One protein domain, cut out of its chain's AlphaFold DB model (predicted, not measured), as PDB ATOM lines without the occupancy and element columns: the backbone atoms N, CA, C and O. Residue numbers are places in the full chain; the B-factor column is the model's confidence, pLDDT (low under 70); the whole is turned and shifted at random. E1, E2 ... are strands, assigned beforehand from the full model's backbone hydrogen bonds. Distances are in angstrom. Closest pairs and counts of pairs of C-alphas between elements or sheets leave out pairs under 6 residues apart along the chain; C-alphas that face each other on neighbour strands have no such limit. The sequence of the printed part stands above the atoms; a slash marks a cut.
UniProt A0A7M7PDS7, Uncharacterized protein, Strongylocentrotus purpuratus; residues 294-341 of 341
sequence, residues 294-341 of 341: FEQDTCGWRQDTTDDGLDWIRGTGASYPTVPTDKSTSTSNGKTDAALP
ATOM      1  N   PHE A 294     124.094 100.009  55.045       81.06
ATOM      2  CA  PHE A 294     124.800  98.943  55.756       81.06
ATOM      3  C   PHE A 294     123.901  98.005  56.572       81.06
ATOM      4  O   PHE A 294     124.397  97.124  57.265       81.06
ATOM      5  N   GLU A 295     122.577  98.074  56.437       74.56
ATOM      6  CA  GLU A 295     121.665  97.190  57.180       74.56
ATOM      7  C   GLU A 295     121.693  95.739  56.687       74.56
ATOM      8  O   GLU A 295     121.474  94.802  57.459       74.56
ATOM      9  N   GLN A 296     122.096  95.527  55.433       68.56
ATOM     10  CA  GLN A 296     122.049  94.219  54.770       68.56
ATOM     11  C   GLN A 296     123.446  93.691  54.444       68.56
ATOM     12  O   GLN A 296     123.867  92.687  55.026       68.56
ATOM     13  N   ASP A 297     124.221  94.446  53.674       70.44
ATOM     14  CA  ASP A 297     125.608  94.159  53.312       70.44
ATOM     15  C   ASP A 297     126.429  95.460  53.216       70.44
ATOM     16  O   ASP A 297     126.063  96.478  53.807       70.44
ATOM     17  N   THR A 298     127.571  95.424  52.529       78.50
ATOM     18  CA  THR A 298     128.377  96.618  52.249       78.50
ATOM     19  C   THR A 298     128.025  97.267  50.915       78.50
ATOM     20  O   THR A 298     128.739  98.160  50.493       78.50
ATOM     21  N   CYS A 299     126.977  96.835  50.211       75.62
ATOM     22  CA  CYS A 299     126.540  97.337  48.906       75.62
ATOM     23  C   CYS A 299     127.677  97.458  47.869       75.62
ATOM     24  O   CYS A 299     127.743  98.424  47.104       75.62
ATOM     25  N   GLY A 300     128.618  96.509  47.887       73.12
ATOM     26  CA  GLY A 300     129.799  96.492  47.017       73.12
ATOM     27  C   GLY A 300     130.946  97.417  47.448       73.12
ATOM     28  O   GLY A 300     132.005  97.408  46.816       73.12
ATOM     29  N   TRP A 301     130.780  98.183  48.530       77.69
ATOM     30  CA  TRP A 301     131.877  98.891  49.181       77.69
ATOM     31  C   TRP A 301     132.819  97.866  49.825       77.69
ATOM     32  O   TRP A 301     132.378  96.893  50.444       77.69
ATOM     33  N   ARG A 302     134.126  98.060  49.644       83.00
ATOM     34  CA  ARG A 302     135.170  97.198  50.210       83.00
ATOM     35  C   ARG A 302     136.118  98.035  51.055       83.00
ATOM     36  O   ARG A 302     136.512  99.115  50.618       83.00
ATOM     37  N   GLN A 303     136.493  97.506  52.213       80.12
ATOM     38  CA  GLN A 303     137.605  98.035  52.994       80.12
ATOM     39  C   GLN A 303     138.894  97.928  52.167       80.12
ATOM     40  O   GLN A 303     139.159  96.883  51.563       80.12
ATOM     41  N   ASP A 304     139.680  99.004  52.120       83.62
ATOM     42  CA  ASP A 304     141.022  98.971  51.541       83.62
ATOM     43  C   ASP A 304     142.001  98.432  52.587       83.62
ATOM     44  O   ASP A 304     142.222  99.046  53.622       83.62
ATOM     45  N   THR A 305     142.586  97.266  52.326       80.25
ATOM     46  CA  THR A 305     143.499  96.599  53.264       80.25
ATOM     47  C   THR A 305     144.957  97.024  53.085       80.25
ATOM     48  O   THR A 305     145.851  96.412  53.668       80.25
ATOM     49  N   THR A 306     145.236  97.984  52.200       80.50
ATOM     50  CA  THR A 306     146.601  98.481  51.961       80.50
ATOM     51  C   THR A 306     146.963  99.686  52.832       80.50
ATOM     52  O   THR A 306     148.138 100.058  52.889       80.50
ATOM     53  N   ASP A 307     145.979 100.223  53.559       71.00
ATOM     54  CA  ASP A 307     146.052 101.415  54.405       71.00
ATOM     55  C   ASP A 307     146.201 101.042  55.901       71.00
ATOM     56  O   ASP A 307     145.262 100.684  56.605       71.00
ATOM     57  N   ASP A 308     147.457 100.935  56.333       61.56
ATOM     58  CA  ASP A 308     148.037 101.655  57.481       61.56
ATOM     59  C   ASP A 308     147.383 101.745  58.889       61.56
ATOM     60  O   ASP A 308     147.891 102.488  59.735       61.56
ATOM     61  N   GLY A 309     146.439 100.877  59.249       70.25
ATOM     62  CA  GLY A 309     146.198 100.530  60.663       70.25
ATOM     63  C   GLY A 309     144.844 100.910  61.251       70.25
ATOM     64  O   GLY A 309     144.736 100.990  62.473       70.25
ATOM     65  N   LEU A 310     143.825 101.113  60.410       77.81
ATOM     66  CA  LEU A 310     142.433 101.282  60.827       77.81
ATOM     67  C   LEU A 310     141.478 100.714  59.764       77.81
ATOM     68  O   LEU A 310     141.528 101.134  58.611       77.81
ATOM     69  N   ASP A 311     140.568  99.823  60.159       81.62
ATOM     70  CA  ASP A 311     139.603  99.208  59.240       81.62
ATOM     71  C   ASP A 311     138.159  99.626  59.563       81.62
ATOM     72  O   ASP A 311     137.760  99.735  60.729       81.62
ATOM     73  N   TRP A 312     137.352  99.837  58.518       82.94
ATOM     74  CA  TRP A 312     135.901  99.940  58.639       82.94
ATOM     75  C   TRP A 312     135.319  98.563  58.960       82.94
ATOM     76  O   TRP A 312     135.547  97.581  58.248       82.94
ATOM     77  N   ILE A 313     134.592  98.489  60.074       81.81
ATOM     78  CA  ILE A 313     133.917  97.278  60.518       81.81
ATOM     79  C   ILE A 313     132.424  97.560  60.606       81.81
ATOM     80  O   ILE A 313     131.946  98.368  61.407       81.81
ATOM     81  N   ARG A 314     131.669  96.791  59.825       82.94
ATOM     82  CA  ARG A 314     130.216  96.779  59.880       82.94
ATOM     83  C   ARG A 314     129.744  96.144  61.186       82.94
ATOM     84  O   ARG A 314     129.924  94.946  61.405       82.94
ATOM     85  N   GLY A 315     129.094  96.932  62.034       79.31
ATOM     86  CA  GLY A 315     128.663  96.508  63.363       79.31
ATOM     87  C   GLY A 315     127.409  97.232  63.838       79.31
ATOM     88  O   GLY A 315     126.850  98.065  63.138       79.31
ATOM     89  N   THR A 316     126.949  96.897  65.041       80.12
ATOM     90  CA  THR A 316     125.792  97.542  65.680       80.12
ATOM     91  C   THR A 316     126.230  98.252  66.957       80.12
ATOM     92  O   THR A 316     127.231  97.870  67.572       80.12
ATOM     93  N   GLY A 317     125.452  99.239  67.407       73.75
ATOM     94  CA  GLY A 317     125.654  99.877  68.716       73.75
ATOM     95  C   GLY A 317     125.522  98.903  69.896       73.75
ATOM     96  O   GLY A 317     126.087  99.134  70.962       73.75
ATOM     97  N   ALA A 318     124.811  97.786  69.708       71.38
ATOM     98  CA  ALA A 318     124.736  96.703  70.687       71.38
ATOM     99  C   ALA A 318     126.041  95.890  70.778       71.38
ATOM    100  O   ALA A 318     126.443  95.500  71.874       71.38
ATOM    101  N   SER A 319     126.708  95.647  69.646       77.25
ATOM    102  CA  SER A 319     127.984  94.919  69.596       77.25
ATOM    103  C   SER A 319     129.170  95.791  70.013       77.25
ATOM    104  O   SER A 319     130.124  95.293  70.608       77.25
ATOM    105  N   TYR A 320     129.104  97.092  69.725       78.19
ATOM    106  CA  TYR A 320     130.163  98.056  70.002       78.19
ATOM    107  C   TYR A 320     129.557  99.315  70.638       78.19
ATOM    108  O   TYR A 320     128.986 100.136  69.924       78.19
ATOM    109  N   PRO A 321     129.707  99.525  71.960       73.44
ATOM    110  CA  PRO A 321     129.058 100.629  72.681       73.44
ATOM    111  C   PRO A 321     129.432 102.036  72.190       73.44
ATOM    112  O   PRO A 321     128.770 103.012  72.533       73.44
ATOM    113  N   THR A 322     130.526 102.151  71.436       76.00
ATOM    114  CA  THR A 322     131.005 103.396  70.825       76.00
ATOM    115  C   THR A 322     130.390 103.669  69.455       76.00
ATOM    116  O   THR A 322     130.511 104.790  68.964       76.00
ATOM    117  N   VAL A 323     129.738 102.679  68.834       76.50
ATOM    118  CA  VAL A 323     129.006 102.858  67.577       76.50
ATOM    119  C   VAL A 323     127.689 103.575  67.897       76.50
ATOM    120  O   VAL A 323     126.919 103.094  68.733       76.50
ATOM    121  N   PRO A 324     127.424 104.746  67.285       76.38
ATOM    122  CA  PRO A 324     126.179 105.475  67.492       76.38
ATOM    123  C   PRO A 324     124.951 104.635  67.134       76.38
ATOM    124  O   PRO A 324     125.034 103.662  66.389       76.38
ATOM    125  N   THR A 325     123.784 105.054  67.623       78.69
ATOM    126  CA  THR A 325     122.506 104.541  67.119       78.69
ATOM    127  C   THR A 325     122.479 104.684  65.603       78.69
ATOM    128  O   THR A 325     122.770 105.768  65.086       78.69
ATOM    129  N   ASP A 326     122.143 103.602  64.905       79.12
ATOM    130  CA  ASP A 326     122.196 103.602  63.454       79.12
ATOM    131  C   ASP A 326     121.238 104.658  62.878       79.12
ATOM    132  O   ASP A 326     120.106 104.841  63.341       79.12
ATOM    133  N   LYS A 327     121.704 105.370  61.851       78.81
ATOM    134  CA  LYS A 327     120.969 106.477  61.230       78.81
ATOM    135  C   LYS A 327     119.718 105.987  60.502       78.81
ATOM    136  O   LYS A 327     118.714 106.699  60.450       78.81
ATOM    137  N   SER A 328     119.787 104.809  59.896       71.00
ATOM    138  CA  SER A 328     118.730 104.271  59.048       71.00
ATOM    139  C   SER A 328     117.612 103.704  59.921       71.00
ATOM    140  O   SER A 328     116.479 104.158  59.889       71.00
ATOM    141  N   THR A 329     117.883 102.765  60.797       67.56
ATOM    142  CA  THR A 329     116.886 102.164  61.683       67.56
ATOM    143  C   THR A 329     116.500 103.070  62.852       67.56
ATOM    144  O   THR A 329     115.412 102.902  63.393       67.56
ATOM    145  N   SER A 330     117.339 104.044  63.234       77.69
ATOM    146  CA  SER A 330     117.203 104.786  64.501       77.69
ATOM    147  C   SER A 330     117.190 103.860  65.727       77.69
ATOM    148  O   SER A 330     116.600 104.187  66.756       77.69
ATOM    149  N   THR A 331     117.847 102.698  65.627       72.12
ATOM    150  CA  THR A 331     117.962 101.711  66.710       72.12
ATOM    151  C   THR A 331     119.421 101.345  66.982       72.12
ATOM    152  O   THR A 331     120.292 101.518  66.133       72.12
ATOM    153  N   SER A 332     119.707 100.813  68.172       76.38
ATOM    154  CA  SER A 332     121.038 100.281  68.511       76.38
ATOM    155  C   SER A 332     121.366  98.964  67.804       76.38
ATOM    156  O   SER A 332     122.513  98.527  67.848       76.38
ATOM    157  N   ASN A 333     120.366  98.322  67.194       73.94
ATOM    158  CA  ASN A 333     120.506  97.047  66.495       73.94
ATOM    159  C   ASN A 333     120.733  97.223  64.991       73.94
ATOM    160  O   ASN A 333     121.103  96.251  64.337       73.94
ATOM    161  N   GLY A 334     120.525  98.432  64.459       68.62
ATOM    162  CA  GLY A 334     120.890  98.739  63.083       68.62
ATOM    163  C   GLY A 334     122.394  98.641  62.881       68.62
ATOM    164  O   GLY A 334     123.180  98.852  63.815       68.62
ATOM    165  N   LYS A 335     122.780  98.260  61.670       79.31
ATOM    166  CA  LYS A 335     124.164  98.016  61.291       79.31
ATOM    167  C   LYS A 335     124.714  99.230  60.566       79.31
ATOM    168  O   LYS A 335     124.323  99.540  59.451       79.31
ATOM    169  N   THR A 336     125.705  99.854  61.179       76.19
ATOM    170  CA  THR A 336     126.466 100.953  60.598       76.19
ATOM    171  C   THR A 336     127.892 100.479  60.353       76.19
ATOM    172  O   THR A 336     128.423  99.664  61.110       76.19
ATOM    173  N   ASP A 337     128.528 100.981  59.299       74.31
ATOM    174  CA  ASP A 337     129.969 100.812  59.144       74.31
ATOM    175  C   ASP A 337     130.700 101.860  59.988       74.31
ATOM    176  O   ASP A 337     130.423 103.060  59.880       74.31
ATOM    177  N   ALA A 338     131.586 101.415  60.875       66.81
ATOM    178  CA  ALA A 338     132.337 102.289  61.767       66.81
ATOM    179  C   ALA A 338     133.819 101.922  61.744       66.81
ATOM    180  O   ALA A 338     134.182 100.757  61.888       66.81
ATOM    181  N   ALA A 339     134.679 102.928  61.597       59.72
ATOM    182  CA  ALA A 339     136.115 102.744  61.713       59.72
ATOM    183  C   ALA A 339     136.474 102.523  63.189       59.72
ATOM    184  O   ALA A 339     136.212 103.393  64.030       59.72
ATOM    185  N   LEU A 340     137.024 101.351  63.510       59.12
ATOM    186  CA  LEU A 340     137.434 100.997  64.869       59.12
ATOM    187  C   LEU A 340     138.973 101.018  64.988       59.12
ATOM    188  O   LEU A 340     139.625 100.587  64.039       59.12
ATOM    189  N   PRO A 341     139.531 101.535  66.112       54.03
ATOM    190  CA  PRO A 341     140.975 101.629  66.385       54.03
ATOM    191  C   PRO A 341     141.768 100.333  66.272       54.03
ATOM    192  O   PRO A 341     141.221  99.272  66.661       54.03
TER     193      PRO A 341
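AT A GLANCE: This is residues 294 to 341 of the 341 residues of an uncharacterized protein of Strongylocentrotus purpuratus (UniProt A0A7M7PDS7). With little regular structure, this is a two-stranded antiparallel ribbon, E1 and E2, with a long loop at each end. Residues 294 to 310 run along one side of the ribbon before folding back into E1, and residues 317 to 334 loop out beyond its other end. The printed part has 48 residues, 12 of them in E1 and E2, with no named helix; the class is all strand. It is only just compact, close to loose, with a radius of gyration of the C-alphas of 11.1 A and spans of 32 by 23 by 13 A.

HOW THE PARTS SIT: E1, residues 311 to 316, and E2, residues 335 to 340, form an antiparallel hairpin, their directions 142 degrees apart. C-alphas 314 and 337 face each other at 4.1 A. N 313 and O 338, 2.9 A, and N 336 and O 315, 2.9 A, are within hydrogen-bond range.

IN THESE COORDINATES: E1 begins at C-alpha 311 (139.603, 99.208, 59.240) and is 15.3 A long. E2 is 14.1 A long and ends at C-alpha 340 (137.434, 100.997, 64.869).

THE WHOLE: The C-alphas farthest apart, of Thr 306 and Ser 330, are 32.6 A apart. The printed part has no cut. The link from E1 to E2 is long, 18 residues. Mean pLDDT of the printed part is 74.8; residues 296, 308, 329, 334 and 338 to 341 are under 70.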